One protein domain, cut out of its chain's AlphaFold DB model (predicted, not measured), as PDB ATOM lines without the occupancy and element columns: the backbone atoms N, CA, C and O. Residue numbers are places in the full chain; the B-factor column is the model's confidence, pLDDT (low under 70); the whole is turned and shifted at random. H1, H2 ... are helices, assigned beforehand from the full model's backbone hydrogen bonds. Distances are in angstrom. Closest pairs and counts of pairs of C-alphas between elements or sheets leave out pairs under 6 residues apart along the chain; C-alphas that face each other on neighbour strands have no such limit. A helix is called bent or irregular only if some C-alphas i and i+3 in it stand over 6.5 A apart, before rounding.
ATOM      1  N   THR A  41     314.591 291.553 292.860       78.88
ATOM      2  CA  THR A  41     314.462 292.960 293.247       78.88
ATOM      3  C   THR A  41     313.189 293.220 294.058       78.88
ATOM      4  O   THR A  41     313.258 293.968 295.027       78.88
ATOM      5  N   VAL A  42     312.067 292.560 293.745       81.19
ATOM      6  CA  VAL A  42     310.811 292.680 294.513       81.19
ATOM      7  C   VAL A  42     310.979 292.090 295.910       81.19
ATOM      8  O   VAL A  42     310.629 292.739 296.892       81.19
ATOM      9  N   TYR A  43     311.577 290.900 296.018       85.75
ATOM     10  CA  TYR A  43     311.861 290.284 297.318       85.75
ATOM     11  C   TYR A  43     312.801 291.141 298.170       85.75
ATOM     12  O   TYR A  43     312.586 291.282 299.369       85.75
ATOM     13  N   LEU A  44     313.814 291.750 297.551       86.19
ATOM     14  CA  LEU A  44     314.757 292.634 298.232       86.19
ATOM     15  C   LEU A  44     314.073 293.924 298.721       86.19
ATOM     16  O   LEU A  44     314.311 294.342 299.851       86.19
ATOM     17  N   CYS A  45     313.174 294.513 297.930       83.25
ATOM     18  CA  CYS A  45     312.355 295.651 298.358       83.25
ATOM     19  C   CYS A  45     311.391 295.297 299.490       83.25
ATOM     20  O   CYS A  45     311.308 296.043 300.461       83.25
ATOM     21  N   GLY A  46     310.701 294.158 299.390       85.88
ATOM     22  CA  GLY A  46     309.814 293.673 300.448       85.88
ATOM     23  C   GLY A  46     310.569 293.414 301.752       85.88
ATOM     24  O   GLY A  46     310.105 293.805 302.819       85.88
ATOM     25  N   LEU A  47     311.772 292.837 301.666       89.06
ATOM     26  CA  LEU A  47     312.654 292.661 302.818       89.06
ATOM     27  C   LEU A  47     313.052 294.008 303.436       89.06
ATOM     28  O   LEU A  47     313.009 294.148 304.651       89.06
ATOM     29  N   PHE A  48     313.425 295.001 302.626       86.31
ATOM     30  CA  PHE A  48     313.781 296.330 303.129       86.31
ATOM     31  C   PHE A  48     312.610 297.044 303.800       86.31
ATOM     32  O   PHE A  48     312.800 297.587 304.885       86.31
ATOM     33  N   ALA A  49     311.415 297.000 303.206       85.50
ATOM     34  CA  ALA A  49     310.207 297.541 303.824       85.50
ATOM     35  C   ALA A  49     309.943 296.863 305.176       85.50
ATOM     36  O   ALA A  49     309.851 297.530 306.202       85.50
ATOM     37  N   PHE A  50     309.967 295.527 305.210       89.06
ATOM     38  CA  PHE A  50     309.778 294.768 306.444       89.06
ATOM     39  C   PHE A  50     310.805 295.130 307.527       89.06
ATOM     40  O   PHE A  50     310.431 295.353 308.675       89.06
ATOM     41  N   LEU A  51     312.089 295.230 307.173       88.06
ATOM     42  CA  LEU A  51     313.161 295.561 308.119       88.06
ATOM     43  C   LEU A  51     313.056 296.978 308.697       88.06
ATOM     44  O   LEU A  51     313.627 297.229 309.755       88.06
ATOM     45  N   ILE A  52     312.359 297.893 308.028       84.19
ATOM     46  CA  ILE A  52     312.173 299.274 308.490       84.19
ATOM     47  C   ILE A  52     310.870 299.408 309.268       84.19
ATOM     48  O   ILE A  52     310.858 299.943 310.381       84.19
ATOM     49  N   ASP A  53     309.778 298.903 308.704       85.69
ATOM     50  CA  ASP A  53     308.444 299.103 309.250       85.69
ATOM     51  C   ASP A  53     308.259 298.283 310.524       85.69
ATOM     52  O   ASP A  53     307.814 298.817 311.541       85.69
ATOM     53  N   TYR A  54     308.674 297.011 310.535       88.25
ATOM     54  CA  TYR A  54     308.444 296.126 311.680       88.25
ATOM     55  C   TYR A  54     309.062 296.654 312.992       88.25
ATOM     56  O   TYR A  54     308.328 296.774 313.981       88.25
ATOM     57  N   PRO A  55     310.355 297.047 313.045       85.94
ATOM     58  CA  PRO A  55     310.933 297.613 314.264       85.94
ATOM     59  C   PRO A  55     310.310 298.952 314.659       85.94
ATOM     60  O   PRO A  55     310.240 299.264 315.847       85.94
ATOM     61  N   THR A  56     309.859 299.742 313.684       84.56
ATOM     62  CA  THR A  56     309.217 301.037 313.939       84.56
ATOM     63  C   THR A  56     307.860 300.826 314.609       84.56
ATOM     64  O   THR A  56     307.645 301.312 315.718       84.56
ATOM     65  N   PHE A  57     307.001 299.986 314.025       87.56
ATOM     66  CA  PHE A  57     305.685 299.661 314.580       87.56
ATOM     67  C   PHE A  57     305.764 299.056 315.984       87.56
ATOM     68  O   PHE A  57     305.023 299.467 316.876       87.56
ATOM     69  N   MET A  58     306.666 298.096 316.206       89.25
ATOM     70  CA  MET A  58     306.806 297.477 317.529       89.25
ATOM     71  C   MET A  58     307.492 298.395 318.544       89.25
ATOM     72  O   MET A  58     307.162 298.373 319.731       89.25
ATOM     73  N   GLY A  59     308.458 299.198 318.098       88.19
ATOM     74  CA  GLY A  59     309.269 300.042 318.966       88.19
ATOM     75  C   GLY A  59     308.560 301.306 319.438       88.19
ATOM     76  O   GLY A  59     308.878 301.806 320.514       88.19
ATOM     77  N   ASP A  60     307.601 301.834 318.681       88.12
ATOM     78  CA  ASP A  60     307.045 303.165 318.941       88.12
ATOM     79  C   ASP A  60     306.315 303.283 320.281       88.12
ATOM     80  O   ASP A  60     306.530 304.252 321.016       88.12
ATOM     81  N   ALA A  61     305.523 302.279 320.662       91.12
ATOM     82  CA  ALA A  61     304.881 302.263 321.976       91.12
ATOM     83  C   ALA A  61     305.924 302.261 323.107       91.12
ATOM     84  O   ALA A  61     305.824 303.046 324.053       91.12
ATOM     85  N   ALA A  62     306.964 301.433 322.981       91.06
ATOM     86  CA  ALA A  62     308.036 301.346 323.967       91.06
ATOM     87  C   ALA A  62     308.833 302.657 324.063       91.06
ATOM     88  O   ALA A  62     309.099 303.127 325.169       91.06
ATOM     89  N   LYS A  63     309.155 303.293 322.930       90.12
ATOM     90  CA  LYS A  63     309.852 304.588 322.883       90.12
ATOM     91  C   LYS A  63     309.089 305.668 323.640       90.12
ATOM     92  O   LYS A  63     309.672 306.351 324.477       90.12
ATOM     93  N   ILE A  64     307.781 305.787 323.393       92.19
ATOM     94  CA  ILE A  64     306.930 306.783 324.061       92.19
ATOM     95  C   ILE A  64     306.939 306.563 325.573       92.19
ATOM     96  O   ILE A  64     307.096 307.523 326.322       92.19
ATOM     97  N   ARG A  65     306.803 305.311 326.026       91.94
ATOM     98  CA  ARG A  65     306.809 304.984 327.459       91.94
ATOM     99  C   ARG A  65     308.156 305.240 328.122       91.94
ATOM    100  O   ARG A  65     308.198 305.788 329.219       91.94
ATOM    101  N   MET A  66     309.254 304.904 327.452       91.25
ATOM    102  CA  MET A  66     310.598 305.196 327.956       91.25
ATOM    103  C   MET A  66     310.837 306.707 328.066       91.25
ATOM    104  O   MET A  66     311.389 307.176 329.061       91.25
ATOM    105  N   LEU A  67     310.366 307.479 327.082       92.25
ATOM    106  CA  LEU A  67     310.470 308.936 327.092       92.25
ATOM    107  C   LEU A  67     309.599 309.572 328.186       92.25
ATOM    108  O   LEU A  67     310.049 310.477 328.887       92.25
ATOM    109  N   GLU A  68     308.372 309.075 328.355       94.06
ATOM    110  CA  GLU A  68     307.450 309.467 329.424       94.06
ATOM    111  C   GLU A  68     308.088 309.261 330.800       94.06
ATOM    112  O   GLU A  68     308.105 310.186 331.609       94.06
ATOM    113  N   LEU A  69     308.671 308.084 331.043       91.88
ATOM    114  CA  LEU A  69     309.339 307.768 332.303       91.88
ATOM    115  C   LEU A  69     310.557 308.669 332.550       91.88
ATOM    116  O   LEU A  69     310.759 309.131 333.672       91.88
ATOM    117  N   GLY A  70     311.352 308.953 331.514       91.50
ATOM    118  CA  GLY A  70     312.473 309.890 331.601       91.50
ATOM    119  C   GLY A  70     312.028 311.291 332.028       91.50
ATOM    120  O   GLY A  70     312.534 311.830 333.010       91.50
ATOM    121  N   LEU A  71     311.031 311.853 331.342       92.69
ATOM    122  CA  LEU A  71     310.482 313.175 331.667       92.69
ATOM    123  C   LEU A  71     309.798 313.207 333.038       92.69
ATOM    124  O   LEU A  71     309.891 314.198 333.758       92.69
ATOM    125  N   CYS A  72     309.129 312.120 333.414       93.69
ATOM    126  CA  CYS A  72     308.503 311.964 334.719       93.69
ATOM    127  C   CYS A  72     309.542 312.001 335.848       93.69
ATOM    128  O   CYS A  72     309.361 312.720 336.830       93.69
ATOM    129  N   ARG A  73     310.679 311.311 335.680       91.88
ATOM    130  CA  ARG A  73     311.807 311.393 336.621       91.88
ATOM    131  C   ARG A  73     312.338 312.810 336.746       91.88
ATOM    132  O   ARG A  73     312.567 313.263 337.860       91.88
ATOM    133  N   ASP A  74     312.512 313.515 335.634       90.75
ATOM    134  CA  ASP A  74     313.007 314.894 335.664       90.75
ATOM    135  C   ASP A  74     312.028 315.857 336.344       90.75
ATOM    136  O   ASP A  74     312.455 316.754 337.068       90.75
ATOM    137  N   TYR A  75     310.723 315.630 336.190       92.56
ATOM    138  CA  TYR A  75     309.690 316.386 336.894       92.56
ATOM    139  C   TYR A  75     309.729 316.144 338.414       92.56
ATOM    140  O   TYR A  75     309.812 317.095 339.193       92.56
ATOM    141  N   TYR A  76     309.725 314.879 338.853       93.00
ATOM    142  CA  TYR A  76     309.710 314.539 340.284       93.00
ATOM    143  C   TYR A  76     311.045 314.787 340.989       93.00
ATOM    144  O   TYR A  76     311.047 315.074 342.179       93.00
ATOM    145  N   ARG A  77     312.177 314.816 340.273       90.38
ATOM    146  CA  ARG A  77     313.462 315.270 340.837       90.38
ATOM    147  C   ARG A  77     313.390 316.676 341.437       90.38
ATOM    148  O   ARG A  77     314.133 316.960 342.371       90.38
ATOM    149  N   LEU A  78     312.532 317.541 340.895       90.56
ATOM    150  CA  LEU A  78     312.330 318.907 341.380       90.56
ATOM    151  C   LEU A  78     311.107 319.036 342.295       90.56
ATOM    152  O   LEU A  78     311.117 319.867 343.197       90.56
ATOM    153  N   ALA A  79     310.056 318.251 342.046       91.31
ATOM    154  CA  ALA A  79     308.802 318.343 342.788       91.31
ATOM    155  C   ALA A  79     308.808 317.532 344.094       91.31
ATOM    156  O   ALA A  79     308.464 318.071 345.142       91.31
ATOM    157  N   ASP A  80     309.179 316.250 344.031       90.75
ATOM    158  CA  ASP A  80     309.215 315.339 345.178       90.75
ATOM    159  C   ASP A  80     310.075 314.100 344.871       90.75
ATOM    160  O   ASP A  80     309.695 313.220 344.094       90.75
ATOM    161  N   VAL A  81     311.242 314.021 345.511       89.31
ATOM    162  CA  VAL A  81     312.220 312.944 345.299       89.31
ATOM    163  C   VAL A  81     311.790 311.633 345.971       89.31
ATOM    164  O   VAL A  81     312.250 310.569 345.564       89.31
ATOM    165  N   SER A  82     310.889 311.674 346.961       87.75
ATOM    166  CA  SER A  82     310.460 310.482 347.715       87.75
ATOM    167  C   SER A  82     309.678 309.474 346.867       87.75
ATOM    168  O   SER A  82     309.650 308.283 347.171       87.75
ATOM    169  N   VAL A  83     309.091 309.949 345.766       88.00
ATOM    170  CA  VAL A  83     308.306 309.164 344.806       88.00
ATOM    171  C   VAL A  83     309.192 308.286 343.907       88.00
ATOM    172  O   VAL A  83     308.715 307.330 343.295       88.00
ATOM    173  N   ILE A  84     310.488 308.595 343.808       88.25
ATOM    174  CA  ILE A  84     311.426 307.879 342.943       88.25
ATOM    175  C   ILE A  84     311.955 306.650 343.690       88.25
ATOM    176  O   ILE A  84     312.682 306.776 344.674       88.25
ATOM    177  N   GLY A  85     311.624 305.453 343.198       83.88
ATOM    178  CA  GLY A  85     312.139 304.197 343.747       83.88
ATOM    179  C   GLY A  85     313.669 304.104 343.667       83.88
ATOM    180  O   GLY A  85     314.307 304.760 342.843       83.88
ATOM    181  N   GLY A  86     314.290 303.255 344.492       80.25
ATOM    182  CA  GLY A  86     315.755 303.081 344.505       80.25
ATOM    183  C   GLY A  86     316.349 302.555 343.185       80.25
ATOM    184  O   GLY A  86     317.522 302.775 342.879       80.25
ATOM    185  N   ASP A  87     315.532 301.900 342.362       81.12
ATOM    186  CA  ASP A  87     315.846 301.467 340.996       81.12
ATOM    187  C   ASP A  87     315.593 302.563 339.938       81.12
ATOM    188  O   ASP A  87     315.921 302.396 338.759       81.12
ATOM    189  N   GLY A  88     315.056 303.709 340.359       79.25
ATOM    190  CA  GLY A  88     314.600 304.804 339.519       79.25
ATOM    191  C   GLY A  88     313.214 304.573 338.918       79.25
ATOM    192  O   GLY A  88     312.829 305.323 338.025       79.25
ATOM    193  N   SER A  89     312.465 303.541 339.308       86.56
ATOM    194  CA  SER A  89     311.088 303.361 338.837       86.56
ATOM    195  C   SER A  89     310.149 304.397 339.468       86.56
ATOM    196  O   SER A  89     310.381 304.887 340.573       86.56
ATOM    197  N   ILE A  90     309.109 304.773 338.723       89.94
ATOM    198  CA  ILE A  90     308.022 305.641 339.189       89.94
ATOM    199  C   ILE A  90     306.715 304.958 338.770       89.94
ATOM    200  O   ILE A  90     306.628 304.534 337.611       89.94
ATOM    201  N   PRO A  91     305.716 304.831 339.665       89.88
ATOM    202  CA  PRO A  91     304.395 304.321 339.307       89.88
ATOM    203  C   PRO A  91     303.809 305.059 338.099       89.88
ATOM    204  O   PRO A  91     303.799 306.290 338.055       89.88
ATOM    205  N   GLU A  92     303.304 304.312 337.113       89.06
ATOM    206  CA  GLU A  92     302.838 304.876 335.836       89.06
ATOM    207  C   GLU A  92     301.757 305.950 336.026       89.06
ATOM    208  O   GLU A  92     301.762 306.973 335.340       89.06
ATOM    209  N   GLU A  93     300.856 305.740 336.985       91.00
ATOM    210  CA  GLU A  93     299.769 306.661 337.325       91.00
ATOM    211  C   GLU A  93     300.272 308.069 337.678       91.00
ATOM    212  O   GLU A  93     299.671 309.068 337.276       91.00
ATOM    213  N   LEU A  94     301.439 308.165 338.319       90.50
ATOM    214  CA  LEU A  94     302.051 309.435 338.710       90.50
ATOM    215  C   LEU A  94     302.676 310.176 337.521       90.50
ATOM    216  O   LEU A  94     302.843 311.397 337.575       90.50
ATOM    217  N   CYS A  95     302.968 309.474 336.422       93.00
ATOM    218  CA  CYS A  95     303.518 310.050 335.193       93.00
ATOM    219  C   CYS A  95     302.441 310.570 334.223       93.00
ATOM    220  O   CYS A  95     302.757 311.221 333.221       93.00
ATOM    221  N   LYS A  96     301.153 310.360 334.529       94.56
ATOM    222  CA  LYS A  96     300.019 310.850 333.722       94.56
ATOM    223  C   LYS A  96     299.607 312.293 334.014       94.56
ATOM    224  O   LYS A  96     298.648 312.792 333.429       94.56
ATOM    225  N   VAL A  97     300.352 313.003 334.857       94.50
ATOM    226  CA  VAL A  97     300.112 314.425 335.126       94.50
ATOM    227  C   VAL A  97     300.266 315.281 333.860       94.50
ATOM    228  O   VAL A  97     301.152 315.066 333.027       94.50
ATOM    229  N   LYS A  98     299.420 316.311 333.723       94.81
ATOM    230  CA  LYS A  98     299.354 317.171 332.524       94.81
ATOM    231  C   LYS A  98     300.697 317.833 332.174       94.81
ATOM    232  O   LYS A  98     301.004 318.020 330.996       94.81
ATOM    233  N   ALA A  99     301.510 318.165 333.177       93.62
ATOM    234  CA  ALA A  99     302.838 318.750 332.982       93.62
ATOM    235  C   ALA A  99     303.799 317.797 332.239       93.62
ATOM    236  O   ALA A  99     304.473 318.211 331.294       93.62
ATOM    237  N   VAL A 100     303.801 316.510 332.601       94.56
ATOM    238  CA  VAL A 100     304.631 315.483 331.950       94.56
ATOM    239  C   VAL A 100     304.101 315.182 330.549       94.56
ATOM    240  O   VAL A 100     304.867 315.233 329.590       94.56
ATOM    241  N   GLN A 101     302.788 314.978 330.392       95.94
ATOM    242  CA  GLN A 101     302.177 314.683 329.085       95.94
ATOM    243  C   GLN A 101     302.374 315.814 328.064       95.94
ATOM    244  O   GLN A 101     302.669 315.561 326.898       95.94
ATOM    245  N   SER A 102     302.254 317.076 328.493       96.12
ATOM    246  CA  SER A 102     302.484 318.230 327.611       96.12
ATOM    247  C   SER A 102     303.952 318.375 327.201       96.12
ATOM    248  O   SER A 102     304.236 318.688 326.044       96.12
ATOM    249  N   SER A 103     304.886 318.093 328.112       93.69
ATOM    250  CA  SER A 103     306.323 318.083 327.812       93.69
ATOM    251  C   SER A 103     306.689 316.939 326.864       93.69
ATOM    252  O   SER A 103     307.426 317.153 325.903       93.69
ATOM    253  N   LEU A 104     306.104 315.755 327.070       94.69
ATOM    254  CA  LEU A 104     306.257 314.589 326.200       94.69
ATOM    255  C   LEU A 104     305.761 314.879 324.783       94.69
ATOM    256  O   LEU A 104     306.484 314.641 323.818       94.69
ATOM    257  N   ALA A 105     304.553 315.435 324.657       95.38
ATOM    258  CA  ALA A 105     303.976 315.800 323.368       95.38
ATOM    259  C   ALA A 105     304.833 316.843 322.636       95.38
ATOM    260  O   ALA A 105     305.086 316.700 321.441       95.38
ATOM    261  N   ARG A 106     305.337 317.857 323.354       95.19
ATOM    262  CA  ARG A 106     306.222 318.882 322.787       95.19
ATOM    263  C   ARG A 106     307.542 318.290 322.302       95.19
ATOM    264  O   ARG A 106     307.952 318.570 321.181       95.19
ATOM    265  N   LEU A 107     308.196 317.479 323.134       93.38
ATOM    266  CA  LEU A 107     309.473 316.851 322.805       93.38
ATOM    267  C   LEU A 107     309.332 315.928 321.595       93.38
ATOM    268  O   LEU A 107     310.078 316.064 320.629       93.38
ATOM    269  N   ARG A 108     308.334 315.041 321.614       93.50
ATOM    270  CA  ARG A 108     308.049 314.139 320.496       93.50
ATOM    271  C   ARG A 108     307.742 314.913 319.218       93.50
ATOM    272  O   ARG A 108     308.317 314.606 318.182       93.50
ATOM    273  N   GLY A 109     306.866 315.916 319.299       94.12
ATOM    274  CA  GLY A 109     306.506 316.741 318.148       94.12
ATOM    275  C   GLY A 109     307.718 317.451 317.552       94.12
ATOM    276  O   GLY A 109     307.882 317.466 316.336       94.12
ATOM    277  N   PHE A 110     308.608 317.971 318.396       94.19
ATOM    278  CA  PHE A 110     309.829 318.630 317.947       94.19
ATOM    279  C   PHE A 110     310.818 317.664 317.281       94.19
ATOM    280  O   PHE A 110     311.330 317.972 316.208       94.19
ATOM    281  N   LEU A 111     311.064 316.494 317.882       92.56
ATOM    282  CA  LEU A 111     311.931 315.467 317.293       92.56
ATOM    283  C   LEU A 111     311.404 315.031 315.928       92.56
ATOM    284  O   LEU A 111     312.135 315.086 314.947       92.56
ATOM    285  N   GLN A 112     310.115 314.699 315.860       91.81
ATOM    286  CA  GLN A 112     309.467 314.297 314.621       91.81
ATOM    287  C   GLN A 112     309.586 315.404 313.564       91.81
ATOM    288  O   GLN A 112     310.034 315.149 312.451       91.81
ATOM    289  N   MET A 113     309.274 316.654 313.916       94.44
ATOM    290  CA  MET A 113     309.411 317.789 313.002       94.44
ATOM    291  C   MET A 113     310.827 317.896 312.422       94.44
ATOM    292  O   MET A 113     310.968 318.080 311.214       94.44
ATOM    293  N   LEU A 114     311.865 317.763 313.253       93.88
ATOM    294  CA  LEU A 114     313.251 317.808 312.786       93.88
ATOM    295  C   LEU A 114     313.587 316.646 311.851       93.88
ATOM    296  O   LEU A 114     314.195 316.873 310.809       93.88
ATOM    297  N   GLU A 115     313.183 315.422 312.187       91.88
ATOM    298  CA  GLU A 115     313.430 314.247 311.345       91.88
ATOM    299  C   GLU A 115     312.798 314.404 309.955       91.88
ATOM    300  O   GLU A 115     313.466 314.182 308.943       91.88
ATOM    301  N   TYR A 116     311.542 314.858 309.886       92.94
ATOM    302  CA  TYR A 116     310.865 315.123 308.613       92.94
ATOM    303  C   TYR A 116     311.502 316.285 307.852       92.94
ATOM    304  O   TYR A 116     311.740 316.165 306.652       92.94
ATOM    305  N   LEU A 117     311.819 317.390 308.531       94.38
ATOM    306  CA  LEU A 117     312.448 318.553 307.907       94.38
ATOM    307  C   LEU A 117     313.792 318.181 307.269       94.38
ATOM    308  O   LEU A 117     314.032 318.491 306.102       94.38
ATOM    309  N   ILE A 118     314.647 317.478 308.016       93.19
ATOM    310  CA  ILE A 118     315.940 317.001 307.524       93.19
ATOM    311  C   ILE A 118     315.733 316.049 306.341       93.19
ATOM    312  O   ILE A 118     316.386 316.204 305.312       93.19
ATOM    313  N   SER A 119     314.797 315.103 306.450       92.62
ATOM    314  CA  SER A 119     314.515 314.138 305.383       92.62
ATOM    315  C   SER A 119     314.039 314.810 304.088       92.62
ATOM    316  O   SER A 119     314.477 314.430 303.006       92.62
ATOM    317  N   ILE A 120     313.214 315.859 304.181       93.75
ATOM    318  CA  ILE A 120     312.759 316.642 303.020       93.75
ATOM    319  C   ILE A 120     313.930 317.371 302.357       93.75
ATOM    320  O   ILE A 120     314.079 317.306 301.138       93.75
ATOM    321  N   ILE A 121     314.784 318.031 303.144       93.69
ATOM    322  CA  ILE A 121     315.975 318.721 302.621       93.69
ATOM    323  C   ILE A 121     316.896 317.723 301.904       93.69
ATOM    324  O   ILE A 121     317.459 318.026 300.852       93.69
ATOM    325  N   LEU A 122     317.021 316.515 302.454       91.69
ATOM    326  CA  LEU A 122     317.858 315.455 301.908       91.69
ATOM    327  C   LEU A 122     317.236 314.686 300.740       91.69
ATOM    328  O   LEU A 122     317.959 313.959 300.060       91.69
ATOM    329  N   ALA A 123     315.946 314.859 300.452       90.88
ATOM    330  CA  ALA A 123     315.262 314.088 299.418       90.88
ATOM    331  C   ALA A 123     315.896 314.252 298.031       90.88
ATOM    332  O   ALA A 123     316.157 313.264 297.345       90.88
ATOM    333  N   VAL A 124     316.215 315.489 297.641       91.62
ATOM    334  CA  VAL A 124     316.861 315.783 296.352       91.62
ATOM    335  C   VAL A 124     318.294 315.237 296.277       91.62
ATOM    336  O   VAL A 124     318.581 314.487 295.340       91.62
ATOM    337  N   PRO A 125     319.213 315.550 297.216       91.00
ATOM    338  CA  PRO A 125     320.587 315.060 297.117       91.00
ATOM    339  C   PRO A 125     320.674 313.533 297.203       91.00
ATOM    340  O   PRO A 125     321.447 312.938 296.451       91.00
ATOM    341  N   PHE A 126     319.863 312.879 298.044       90.12
ATOM    342  CA  PHE A 126     319.819 311.414 298.092       90.12
ATOM    343  C   PHE A 126     319.174 310.801 296.846       90.12
ATOM    344  O   PHE A 126     319.575 309.710 296.451       90.12
ATOM    345  N   GLY A 127     318.247 311.502 296.186       88.56
ATOM    346  CA  GLY A 127     317.729 311.118 294.872       88.56
ATOM    347  C   GLY A 127     318.830 311.037 293.817       88.56
ATOM    348  O   GLY A 127     319.042 309.986 293.217       88.56
ATOM    349  N   ILE A 128     319.617 312.107 293.686       90.88
ATOM    350  CA  ILE A 128     320.757 312.152 292.756       90.88
ATOM    351  C   ILE A 128     321.801 311.086 293.119       90.88
ATOM    352  O   ILE A 128     322.411 310.467 292.244       90.88
ATOM    353  N   LEU A 129     322.033 310.866 294.416       90.44
ATOM    354  CA  LEU A 129     322.979 309.855 294.877       90.44
ATOM    355  C   LEU A 129     322.494 308.433 294.555       90.44
ATOM    356  O   LEU A 129     323.306 307.594 294.169       90.44
ATOM    357  N   ALA A 130     321.187 308.175 294.638       88.44
ATOM    358  CA  ALA A 130     320.584 306.893 294.282       88.44
ATOM    359  C   ALA A 130     320.715 306.570 292.791       88.44
ATOM    360  O   ALA A 130     320.926 305.406 292.443       88.44
ATOM    361  N   ASP A 131     320.675 307.577 291.921       87.38
ATOM    362  CA  ASP A 131     320.912 307.382 290.488       87.38
ATOM    363  C   ASP A 131     322.375 307.023 290.187       87.38
ATOM    364  O   ASP A 131     322.650 306.223 289.295       87.38
ATOM    365  N   LYS A 132     323.329 307.559 290.962       90.75
ATOM    366  CA  LYS A 132     324.766 307.297 290.768       90.75
ATOM    367  C   LYS A 132     325.246 305.993 291.410       90.75
ATOM    368  O   LYS A 132     326.048 305.279 290.820       90.75
ATOM    369  N   TRP A 133     324.827 305.720 292.646       87.12
ATOM    370  CA  TRP A 133     325.330 304.606 293.467       87.12
ATOM    371  C   TRP A 133     324.393 303.392 293.427       87.12
ATOM    372  O   TRP A 133     324.724 302.320 293.942       87.12
ATOM    373  N   GLY A 134     323.230 303.553 292.793       85.56
ATOM    374  CA  GLY A 134     322.177 302.559 292.696       85.56
ATOM    375  C   GLY A 134     321.182 302.657 293.851       85.56
ATOM    376  O   GLY A 134     321.533 302.832 295.014       85.56
ATOM    377  N   ARG A 135     319.901 302.450 293.541       82.94
ATOM    378  CA  ARG A 135     318.816 302.518 294.534       82.94
ATOM    379  C   ARG A 135     318.983 301.517 295.689       82.94
ATOM    380  O   ARG A 135     318.664 301.836 296.827       82.94
ATOM    381  N   LYS A 136     319.555 300.333 295.425       83.38
ATOM    382  CA  LYS A 136     319.762 299.278 296.439       83.38
ATOM    383  C   LYS A 136     320.765 299.675 297.530       83.38
ATOM    384  O   LYS A 136     320.542 299.352 298.693       83.38
ATOM    385  N   THR A 137     321.858 300.353 297.173       87.19
ATOM    386  CA  THR A 137     322.900 300.744 298.138       87.19
ATOM    387  C   THR A 137     322.399 301.859 299.049       87.19
ATOM    388  O   THR A 137     322.568 301.773 300.262       87.19
ATOM    389  N   ILE A 138     321.693 302.844 298.489       87.88
ATOM    390  CA  ILE A 138     321.089 303.931 299.264       87.88
ATOM    391  C   ILE A 138     320.024 303.415 300.230       87.88
ATOM    392  O   ILE A 138     320.026 303.818 301.391       87.88
ATOM    393  N   SER A 139     319.178 302.468 299.815       86.06
ATOM    394  CA  SER A 139     318.233 301.826 300.738       86.06
ATOM    395  C   SER A 139     318.937 301.088 301.883       86.06
ATOM    396  O   SER A 139     318.506 301.197 303.027       86.06
ATOM    397  N   ALA A 140     320.044 300.385 301.614       87.62
ATOM    398  CA  ALA A 140     320.809 299.697 302.657       87.62
ATOM    399  C   ALA A 140     321.443 300.676 303.663       87.62
ATOM    400  O   ALA A 140     321.367 300.453 304.871       87.62
ATOM    401  N   VAL A 141     322.013 301.789 303.187       89.94
ATOM    402  CA  VAL A 141     322.518 302.870 304.055       89.94
ATOM    403  C   VAL A 141     321.379 303.481 304.878       89.94
ATOM    404  O   VAL A 141     321.549 303.732 306.071       89.94
ATOM    405  N   GLY A 142     320.199 303.625 304.272       88.50
ATOM    406  CA  GLY A 142     318.956 304.013 304.938       88.50
ATOM    407  C   GLY A 142     318.630 303.163 306.161       88.50
ATOM    408  O   GLY A 142     318.442 303.687 307.258       88.50
ATOM    409  N   ILE A 143     318.635 301.841 305.980       87.44
ATOM    410  CA  ILE A 143     318.379 300.867 307.050       87.44
ATOM    411  C   ILE A 143     319.417 300.999 308.165       87.44
ATOM    412  O   ILE A 143     319.058 301.018 309.339       87.44
ATOM    413  N   ILE A 144     320.699 301.135 307.817       90.31
ATOM    414  CA  ILE A 144     321.768 301.309 308.808       90.31
ATOM    415  C   ILE A 144     321.543 302.589 309.622       90.31
ATOM    416  O   ILE A 144     321.617 302.553 310.850       90.31
ATOM    417  N   GLY A 145     321.209 303.702 308.962       89.88
ATOM    418  CA  GLY A 145     320.877 304.959 309.635       89.88
ATOM    419  C   GLY A 145     319.677 304.822 310.577       89.88
ATOM    420  O   GLY A 145     319.734 305.286 311.714       89.88
ATOM    421  N   ALA A 146     318.627 304.113 310.151       87.50
ATOM    422  CA  ALA A 146     317.453 303.844 310.980       87.50
ATOM    423  C   ALA A 146     317.786 302.977 312.206       87.50
ATOM    424  O   ALA A 146     317.330 303.271 313.314       87.50
ATOM    425  N   ILE A 147     318.606 301.934 312.044       89.50
ATOM    426  CA  ILE A 147     319.054 301.081 313.154       89.50
ATOM    427  C   ILE A 147     319.873 301.900 314.152       89.50
ATOM    428  O   ILE A 147     319.618 301.818 315.352       89.50
ATOM    429  N   LEU A 148     320.811 302.723 313.676       90.88
ATOM    430  CA  LEU A 148     321.630 303.584 314.532       90.88
ATOM    431  C   LEU A 148     320.784 304.609 315.296       90.88
ATOM    432  O   LEU A 148     320.980 304.776 316.499       90.88
ATOM    433  N   GLY A 149     319.810 305.241 314.637       89.31
ATOM    434  CA  GLY A 149     318.891 306.183 315.281       89.31
ATOM    435  C   GLY A 149     318.049 305.526 316.377       89.31
ATOM    436  O   GLY A 149     317.970 306.037 317.496       89.31
ATOM    437  N   ASN A 150     317.482 304.346 316.099       88.31
ATOM    438  CA  ASN A 150     316.741 303.575 317.099       88.31
ATOM    439  C   ASN A 150     317.647 303.120 318.254       88.31
ATOM    440  O   ASN A 150     317.281 303.269 319.419       88.31
ATOM    441  N   ALA A 151     318.842 302.610 317.949       90.31
ATOM    442  CA  ALA A 151     319.810 302.179 318.951       90.31
ATOM    443  C   ALA A 151     320.224 303.336 319.867       90.31
ATOM    444  O   ALA A 151     320.282 303.155 321.083       90.31
ATOM    445  N   TRP A 152     320.445 304.531 319.312       91.12
ATOM    446  CA  TRP A 152     320.712 305.735 320.097       91.12
ATOM    447  C   TRP A 152     319.549 306.075 321.025       91.12
ATOM    448  O   TRP A 152     319.766 306.287 322.215       91.12
ATOM    449  N   TYR A 153     318.316 306.066 320.510       88.56
ATOM    450  CA  TYR A 153     317.118 306.369 321.293       88.56
ATOM    451  C   TYR A 153     316.993 305.452 322.521       88.56
ATOM    452  O   TYR A 153     316.834 305.926 323.648       88.56
ATOM    453  N   PHE A 154     317.125 304.137 322.316       88.88
ATOM    454  CA  PHE A 154     317.072 303.162 323.406       88.88
ATOM    455  C   PHE A 154     318.261 303.291 324.357       88.88
ATOM    456  O   PHE A 154     318.068 303.248 325.567       88.88
ATOM    457  N   THR A 155     319.472 303.497 323.841       90.38
ATOM    458  CA  THR A 155     320.679 303.644 324.670       90.38
ATOM    459  C   THR A 155     320.587 304.886 325.559       90.38
ATOM    460  O   THR A 155     320.805 304.793 326.765       90.38
ATOM    461  N   ALA A 156     320.196 306.032 324.999       89.62
ATOM    462  CA  ALA A 156     320.066 307.288 325.733       89.62
ATOM    463  C   ALA A 156     319.037 307.192 326.873       89.62
ATOM    464  O   ALA A 156     319.282 307.697 327.966       89.62
ATOM    465  N   LEU A 157     317.909 306.511 326.643       85.94
ATOM    466  CA  LEU A 157     316.852 306.357 327.650       85.94
ATOM    467  C   LEU A 157     317.124 305.233 328.656       85.94
ATOM    468  O   LEU A 157     316.742 305.349 329.821       85.94
ATOM    469  N   TYR A 158     317.790 304.156 328.238       87.25
ATOM    470  CA  TYR A 158     318.154 303.050 329.122       87.25
ATOM    471  C   TYR A 158     319.222 303.479 330.133       87.25
ATOM    472  O   TYR A 158     319.078 303.255 331.335       87.25
ATOM    473  N   PHE A 159     320.262 304.181 329.675       87.56
ATOM    474  CA  PHE A 159     321.341 304.688 330.526       87.56
ATOM    475  C   PHE A 159     321.002 306.047 331.163       87.56
ATOM    476  O   PHE A 159     321.827 306.960 331.188       87.56
ATOM    477  N   TYR A 160     319.810 306.158 331.760       82.69
ATOM    478  CA  TYR A 160     319.275 307.389 332.372       82.69
ATOM    479  C   TYR A 160     320.127 307.971 333.519       82.69
ATOM    480  O   TYR A 160     319.910 309.102 333.958       82.69
ATOM    481  N   ARG A 161     321.056 307.179 334.074       81.81
ATOM    482  CA  ARG A 161     321.998 307.616 335.119       81.81
ATOM    483  C   ARG A 161     323.202 308.368 334.552       81.81
ATOM    484  O   ARG A 161     323.813 309.143 335.275       81.81
ATOM    485  N   ILE A 162     323.548 308.103 333.294       84.31
ATOM    486  CA  ILE A 162     324.709 308.684 332.609       84.31
ATOM    487  C   ILE A 162     324.246 309.805 331.680       84.31
ATOM    488  O   ILE A 162     324.840 310.879 331.662       84.31
ATOM    489  N   PHE A 163     323.171 309.565 330.926       83.62
ATOM    490  CA  PHE A 163     322.644 310.519 329.962       83.62
ATOM    491  C   PHE A 163     321.414 311.251 330.511       83.62
ATOM    492  O   PHE A 163     320.493 310.606 331.020       83.62
ATOM    493  N   PRO A 164     321.357 312.590 330.384       85.62
ATOM    494  CA  PRO A 164     320.124 313.328 330.617       85.62
ATOM    495  C   PRO A 164     319.100 313.008 329.520       85.62
ATOM    496  O   PRO A 164     319.459 312.642 328.400       85.62
ATOM    497  N   THR A 165     317.817 313.229 329.798       82.94
ATOM    498  CA  THR A 165     316.727 313.068 328.814       82.94
ATOM    499  C   THR A 165     316.911 313.929 327.562       82.94
ATOM    500  O   THR A 165     316.436 313.575 326.484       82.94
ATOM    501  N   THR A 166     317.669 315.022 327.660       84.88
ATOM    502  CA  THR A 166     318.036 315.880 326.528       84.88
ATOM    503  C   THR A 166     318.954 315.196 325.509       84.88
ATOM    504  O   THR A 166     319.019 315.639 324.366       84.88
ATOM    505  N   ALA A 167     319.613 314.082 325.844       88.69
ATOM    506  CA  ALA A 167     320.424 313.321 324.886       88.69
ATOM    507  C   ALA A 167     319.597 312.772 323.704       88.69
ATOM    508  O   ALA A 167     320.131 312.535 322.616       88.69
ATOM    509  N   VAL A 168     318.277 312.631 323.877       88.62
ATOM    510  CA  VAL A 168     317.354 312.201 322.815       88.62
ATOM    511  C   VAL A 168     317.307 313.212 321.657       88.62
ATOM    512  O   VAL A 168     317.096 312.811 320.516       88.62
ATOM    513  N   TYR A 169     317.608 314.497 321.893       89.38
ATOM    514  CA  TYR A 169     317.690 315.511 320.831       89.38
ATOM    515  C   TYR A 169     318.794 315.254 319.797       89.38
ATOM    516  O   TYR A 169     318.754 315.847 318.724       89.38
ATOM    517  N   ALA A 170     319.751 314.362 320.074       88.75
ATOM    518  CA  ALA A 170     320.744 313.944 319.089       88.75
ATOM    519  C   ALA A 170     320.219 312.872 318.110       88.75
ATOM    520  O   ALA A 170     320.852 312.633 317.085       88.75
ATOM    521  N   ALA A 171     319.060 312.252 318.372       86.62
ATOM    522  CA  ALA A 171     318.505 311.200 317.513       86.62
ATOM    523  C   ALA A 171     318.295 311.629 316.039       86.62
ATOM    524  O   ALA A 171     318.692 310.868 315.152       86.62
ATOM    525  N   PRO A 172     317.798 312.847 315.729       88.00
ATOM    526  CA  PRO A 172     317.619 313.288 314.345       88.00
ATOM    527  C   PRO A 172     318.925 313.398 313.544       88.00
ATOM    528  O   PRO A 172     318.887 313.422 312.320       88.00
ATOM    529  N   VAL A 173     320.101 313.424 314.184       89.50
ATOM    530  CA  VAL A 173     321.393 313.447 313.472       89.50
ATOM    531  C   VAL A 173     321.585 312.179 312.638       89.50
ATOM    532  O   VAL A 173     322.132 312.238 311.540       89.50
ATOM    533  N   PHE A 174     321.075 311.034 313.096       88.62
ATOM    534  CA  PHE A 174     321.176 309.772 312.358       88.62
ATOM    535  C   PHE A 174     320.311 309.750 311.087       88.62
ATOM    536  O   PHE A 174     320.604 308.997 310.157       88.62
ATOM    537  N   VAL A 175     319.314 310.638 310.987       87.19
ATOM    538  CA  VAL A 175     318.531 310.851 309.758       87.19
ATOM    539  C   VAL A 175     319.410 311.371 308.623       87.19
ATOM    540  O   VAL A 175     319.179 311.011 307.470       87.19
ATOM    541  N   LEU A 176     320.462 312.138 308.936       88.62
ATOM    542  CA  LEU A 176     321.418 312.618 307.933       88.62
ATOM    543  C   LEU A 176     322.121 311.469 307.203       88.62
ATOM    544  O   LEU A 176     322.462 311.597 306.031       88.62
ATOM    545  N   ILE A 177     322.318 310.347 307.895       87.06
ATOM    546  CA  ILE A 177     322.951 309.148 307.349       87.06
ATOM    547  C   ILE A 177     321.922 308.335 306.559       87.06
ATOM    548  O   ILE A 177     322.200 307.889 305.451       87.06
ATOM    549  N   GLY A 178     320.730 308.148 307.129       81.00
ATOM    550  CA  GLY A 178     319.720 307.230 306.604       81.00
ATOM    551  C   GLY A 178     318.722 307.819 305.603       81.00
ATOM    552  O   GLY A 178     317.747 307.143 305.291       81.00
ATOM    553  N   ALA A 179     318.897 309.067 305.150       79.56
ATOM    554  CA  ALA A 179     317.962 309.839 304.309       79.56
ATOM    555  C   ALA A 179     316.584 310.145 304.942       79.56
ATOM    556  O   ALA A 179     315.914 311.105 304.555       79.56
ATOM    557  N   GLY A 180     316.169 309.373 305.947       84.56
ATOM    558  CA  GLY A 180     315.008 309.629 306.786       84.56
ATOM    559  C   GLY A 180     313.694 309.011 306.320       84.56
ATOM    560  O   GLY A 180     313.638 308.348 305.280       84.56
ATOM    561  N   PRO A 181     312.621 309.237 307.101       84.44
ATOM    562  CA  PRO A 181     311.325 308.587 306.911       84.44
ATOM    563  C   PRO A 181     310.601 309.000 305.623       84.44
ATOM    564  O   PRO A 181     309.658 308.329 305.227       84.44
ATOM    565  N   VAL A 182     311.020 310.075 304.950       88.25
ATOM    566  CA  VAL A 182     310.405 310.517 303.686       88.25
ATOM    567  C   VAL A 182     311.068 309.844 302.487       88.25
ATOM    568  O   VAL A 182     310.394 309.408 301.555       88.25
ATOM    569  N   VAL A 183     312.398 309.738 302.502       88.50
ATOM    570  CA  VAL A 183     313.169 309.307 301.328       88.50
ATOM    571  C   VAL A 183     313.122 307.798 301.134       88.50
ATOM    572  O   VAL A 183     312.977 307.332 300.007       88.50
ATOM    573  N   ILE A 184     313.223 307.014 302.210       85.00
ATOM    574  CA  ILE A 184     313.323 305.556 302.083       85.00
ATOM    575  C   ILE A 184     312.039 304.911 301.535       85.00
ATOM    576  O   ILE A 184     312.153 304.147 300.571       85.00
ATOM    577  N   PRO A 185     310.827 305.239 302.025       83.75
ATOM    578  CA  PRO A 185     309.595 304.716 301.434       83.75
ATOM    579  C   PRO A 185     309.428 305.137 299.969       83.75
ATOM    580  O   PRO A 185     309.068 304.314 299.129       83.75
ATOM    581  N   ALA A 186     309.772 306.385 299.629       86.81
ATOM    582  CA  ALA A 186     309.737 306.868 298.249       86.81
ATOM    583  C   ALA A 186     310.690 306.079 297.333       86.81
ATOM    584  O   ALA A 186     310.321 305.722 296.215       86.81
ATOM    585  N   MET A 187     311.889 305.739 297.818       85.56
ATOM    586  CA  MET A 187     312.839 304.900 297.083       85.56
ATOM    587  C   MET A 187     312.315 303.482 296.874       85.56
ATOM    588  O   MET A 187     312.442 302.948 295.775       85.56
ATOM    589  N   ILE A 188     311.705 302.874 297.894       82.62
ATOM    590  CA  ILE A 188     311.115 301.534 297.775       82.62
ATOM    591  C   ILE A 188     310.003 301.545 296.720       82.62
ATOM    592  O   ILE A 188     310.021 300.703 295.822       82.62
ATOM    593  N   LEU A 189     309.102 302.530 296.763       82.00
ATOM    594  CA  LEU A 189     308.039 302.690 295.765       82.00
ATOM    595  C   LEU A 189     308.595 302.894 294.354       82.00
ATOM    596  O   LEU A 189     308.109 302.270 293.414       82.00
ATOM    597  N   ALA A 190     309.643 303.704 294.198       83.44
ATOM    598  CA  ALA A 190     310.296 303.897 292.907       83.44
ATOM    599  C   ALA A 190     310.901 302.589 292.373       83.44
ATOM    600  O   ALA A 190     310.765 302.281 291.190       83.44
ATOM    601  N   ILE A 191     311.545 301.785 293.229       80.88
ATOM    602  CA  ILE A 191     312.085 300.485 292.808       80.88
ATOM    603  C   ILE A 191     310.951 299.542 292.392       80.88
ATOM    604  O   ILE A 191     311.073 298.896 291.355       80.88
ATOM    605  N   VAL A 192     309.856 299.481 293.157       77.56
ATOM    606  CA  VAL A 192     308.688 298.655 292.818       77.56
ATOM    607  C   VAL A 192     308.106 299.081 291.471       77.56
ATOM    608  O   VAL A 192     307.942 298.238 290.595       77.56
ATOM    609  N   ALA A 193     307.895 300.383 291.255       79.69
ATOM    610  CA  ALA A 193     307.377 300.917 289.997       79.69
ATOM    611  C   ALA A 193     308.255 300.564 288.784       79.69
ATOM    612  O   ALA A 193     307.728 300.319 287.705       79.69
ATOM    613  N   HIS A 194     309.578 300.485 288.959       73.94
ATOM    614  CA  HIS A 194     310.501 300.071 287.899       73.94
ATOM    615  C   HIS A 194     310.442 298.579 287.550       73.94
ATOM    616  O   HIS A 194     310.891 298.203 286.468       73.94
ATOM    617  N   VAL A 195     309.970 297.720 288.458       71.19
ATOM    618  CA  VAL A 195     309.889 296.268 288.222       71.19
ATOM    619  C   VAL A 195     308.510 295.859 287.695       71.19
ATOM    620  O   VAL A 195     308.384 294.820 287.046       71.19
ATOM    621  N   THR A 196     307.483 296.676 287.925       68.50
ATOM    622  CA  THR A 196     306.129 296.435 287.417       68.50
ATOM    623  C   THR A 196     306.023 296.826 285.932       68.50
ATOM    624  O   THR A 196     306.429 297.932 285.576       68.50
ATOM    625  N   PRO A 197     305.462 295.976 285.048       61.81
ATOM    626  CA  PRO A 197     305.225 296.323 283.645       61.81
ATOM    627  C   PRO A 197     304.347 297.579 283.494       61.81
ATOM    628  O   PRO A 197     303.448 297.812 284.306       61.81
ATOM    629  N   GLU A 198     304.585 298.355 282.432       57.84
ATOM    630  CA  GLU A 198     304.004 299.688 282.163       57.84
ATOM    631  C   GLU A 198     302.460 299.721 282.207       57.84
ATOM    632  O   GLU A 198     301.862 300.728 282.572       57.84
ATOM    633  N   GLU A 199     301.811 298.586 281.945       57.69
ATOM    634  CA  GLU A 199     300.350 298.439 281.928       57.69
ATOM    635  C   GLU A 199     299.717 298.296 283.332       57.69
ATOM    636  O   GLU A 199     298.507 298.450 283.479       57.69
ATOM    637  N   THR A 200     300.504 298.025 284.386       57.16
ATOM    638  CA  THR A 200     299.994 297.790 285.762       57.16
ATOM    639  C   THR A 200     300.723 298.570 286.861       57.16
ATOM    640  O   THR A 200     300.271 298.572 288.007       57.16
ATOM    641  N   SER A 201     301.810 299.280 286.540       56.12
ATOM    642  CA  SER A 201     302.612 300.042 287.513       56.12
ATOM    643  C   SER A 201     301.808 301.124 288.241       56.12
ATOM    644  O   SER A 201     301.942 301.266 289.457       56.12
ATOM    645  N   LEU A 202     300.917 301.827 287.531       60.00
ATOM    646  CA  LEU A 202     300.022 302.825 288.121       60.00
ATOM    647  C   LEU A 202     299.023 302.172 289.077       60.00
ATOM    648  O   LEU A 202     298.895 302.615 290.212       60.00
ATOM    649  N   VAL A 203     298.369 301.086 288.659       63.94
ATOM    650  CA  VAL A 203     297.364 300.378 289.467       63.94
ATOM    651  C   VAL A 203     297.979 299.835 290.761       63.94
ATOM    652  O   VAL A 203     297.419 300.023 291.836       63.94
ATOM    653  N   VAL A 204     299.167 299.231 290.682       61.97
ATOM    654  CA  VAL A 204     299.892 298.724 291.858       61.97
ATOM    655  C   VAL A 204     300.329 299.865 292.782       61.97
ATOM    656  O   VAL A 204     300.198 299.742 293.996       61.97
ATOM    657  N   LEU A 205     300.793 300.994 292.238       61.84
ATOM    658  CA  LEU A 205     301.150 302.164 293.043       61.84
ATOM    659  C   LEU A 205     299.928 302.780 293.748       61.84
ATOM    660  O   LEU A 205     300.048 303.194 294.900       61.84
ATOM    661  N   TYR A 206     298.765 302.806 293.088       63.78
ATOM    662  CA  TYR A 206     297.502 303.239 293.694       63.78
ATOM    663  C   TYR A 206     297.089 302.324 294.852       63.78
ATOM    664  O   TYR A 206     296.816 302.830 295.932       63.78
ATOM    665  N   PHE A 207     297.123 300.999 294.671       62.91
ATOM    666  CA  PHE A 207     296.752 300.056 295.735       62.91
ATOM    667  C   PHE A 207     297.736 300.032 296.913       62.91
ATOM    668  O   PHE A 207     297.319 299.842 298.050       62.91
ATOM    669  N   ILE A 208     299.040 300.225 296.679       64.19
ATOM    670  CA  ILE A 208     300.034 300.268 297.768       64.19
ATOM    671  C   ILE A 208     299.900 301.555 298.596       64.19
ATOM    672  O   ILE A 208     300.198 301.547 299.789       64.19
ATOM    673  N   ARG A 209     299.462 302.660 297.980       63.56
ATOM    674  CA  ARG A 209     299.289 303.961 298.641       63.56
ATOM    675  C   ARG A 209     297.837 304.246 299.025       63.56
ATOM    676  O   ARG A 209     297.475 305.415 299.150       63.56
ATOM    677  N   ASP A 210     297.025 303.207 299.202       50.75
ATOM    678  CA  ASP A 210     295.677 303.342 299.748       50.75
ATOM    679  C   ASP A 210     295.788 303.626 301.255       50.75
ATOM    680  O   ASP A 210     295.633 302.779 302.132       50.75
TER     681      ASP A 210
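What this domain is: This is residues 41 to 210 of the 240 residues of an uncharacterized protein of Pseudallescheria apiosperma (UniProt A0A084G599). Long helices run lengthwise in a rod: H4 and H5 form a hairpin, with the bent H1 packed on H4 and the arm H3a packed along H5. At one end H6 joins H1a and H4 in a three-helix bundle, H3b turns across, and H7 folds back from H6; H2 and the loop of residues 80 to 91 lie at the other end. The printed part has 170 residues with seven named helices, H1 to H7 in order, and no named strand: it is all helix. It is loose, with a radius of gyration of the C-alphas of 19.6 A, and spans 67 by 29 by 23 A.

How they stand to each other: H1, residues 41 to 79, is the hub, touching five other helices; by its hydrogen bonds it was assigned as one helix, but it is bent, with C-alphas 58 and 61 6.8 A apart, and its arms H1a, residues 41 to 58, and H1b, residues 61 to 79, stand at 30 degrees. With residues 48 to 52 alone, H1a touches H4, residues 135 to 158, the same way at a shallow tilt of 14 degrees; the closest C-alphas, of Ile 52 and Ile 143, are 6.6 A apart. H1a touches H6, residues 180 to 195, with its residues 41 to 49 alone, opposite ways at a shallow tilt of 27 degrees; the closest C-alphas are those of Cys 45 and Ile 188, 6.0 A. H3, residues 98 to 133, was likewise assigned as one helix but is bent, with C-alphas 121 and 124 7.0 A apart; its arms H3a, residues 98 to 121, and H3b, residues 124 to 133, stand at a steep tilt of 54 degrees. H1b touches H3a opposite ways at a steep tilt of 50 degrees, closest at the C-alphas of Cys 72 and Val 100, 5.9 A. H4 and H5, residues 165 to 178, form a hairpin at 8 degrees, closest at the C-alphas of Gly 142 and Gly 178, 3.7 A. H5 touches H3a, closest at the C-alphas of Pro 172 and Glu 115, 5.2 A; H3a and H4 are apart. H5 is only just irregular, with C-alphas 169 and 172 6.9 A apart. H3b touches H4, closest at the C-alphas of Ala 130 and Ile 138, 5.8 A. H2, residues 92 to 96, touches H1b, closest at the C-alphas of Cys 95 and Cys 72, 5.4 A. H6 and H7, residues 201 to 208, form a hairpin, closest at the C-alphas of Ala 193 and Ser 201, 5.4 A. Every O i to N i+4 pair is within hydrogen-bond range in H3a, H3b, H4 and H7, against 13 of 14 in H1a, 14 of 15 in H1b, 10 of 12 in H6, 0 of 1 in H2 and 1 of 10 in H5; O i to N i+3 pairs within range are 2 of 2 in H2 and 10 of 11 in H5.

Where its parts are: H1a begins at C-alpha 41 (314.462, 292.960, 293.247) and is 25.9 A long; H1b is 26.6 A. H3a is 34.2 A and H4 34.6 A, ending at C-alpha 158 (318.154, 303.050, 329.122). H5 is 23.2 A and H6 23.4 A. H7 ends at C-alpha 208 (300.034, 300.268, 297.768).

The domain as a whole: The C-alphas farthest apart, of Ser 82 and Glu 199, are 67.6 A apart. The printed part has no cut. The link from H1 to H2 is long, with 12 residues. The mean pLDDT of the printed part is 86.0, and residues 196 to 210 are under 70.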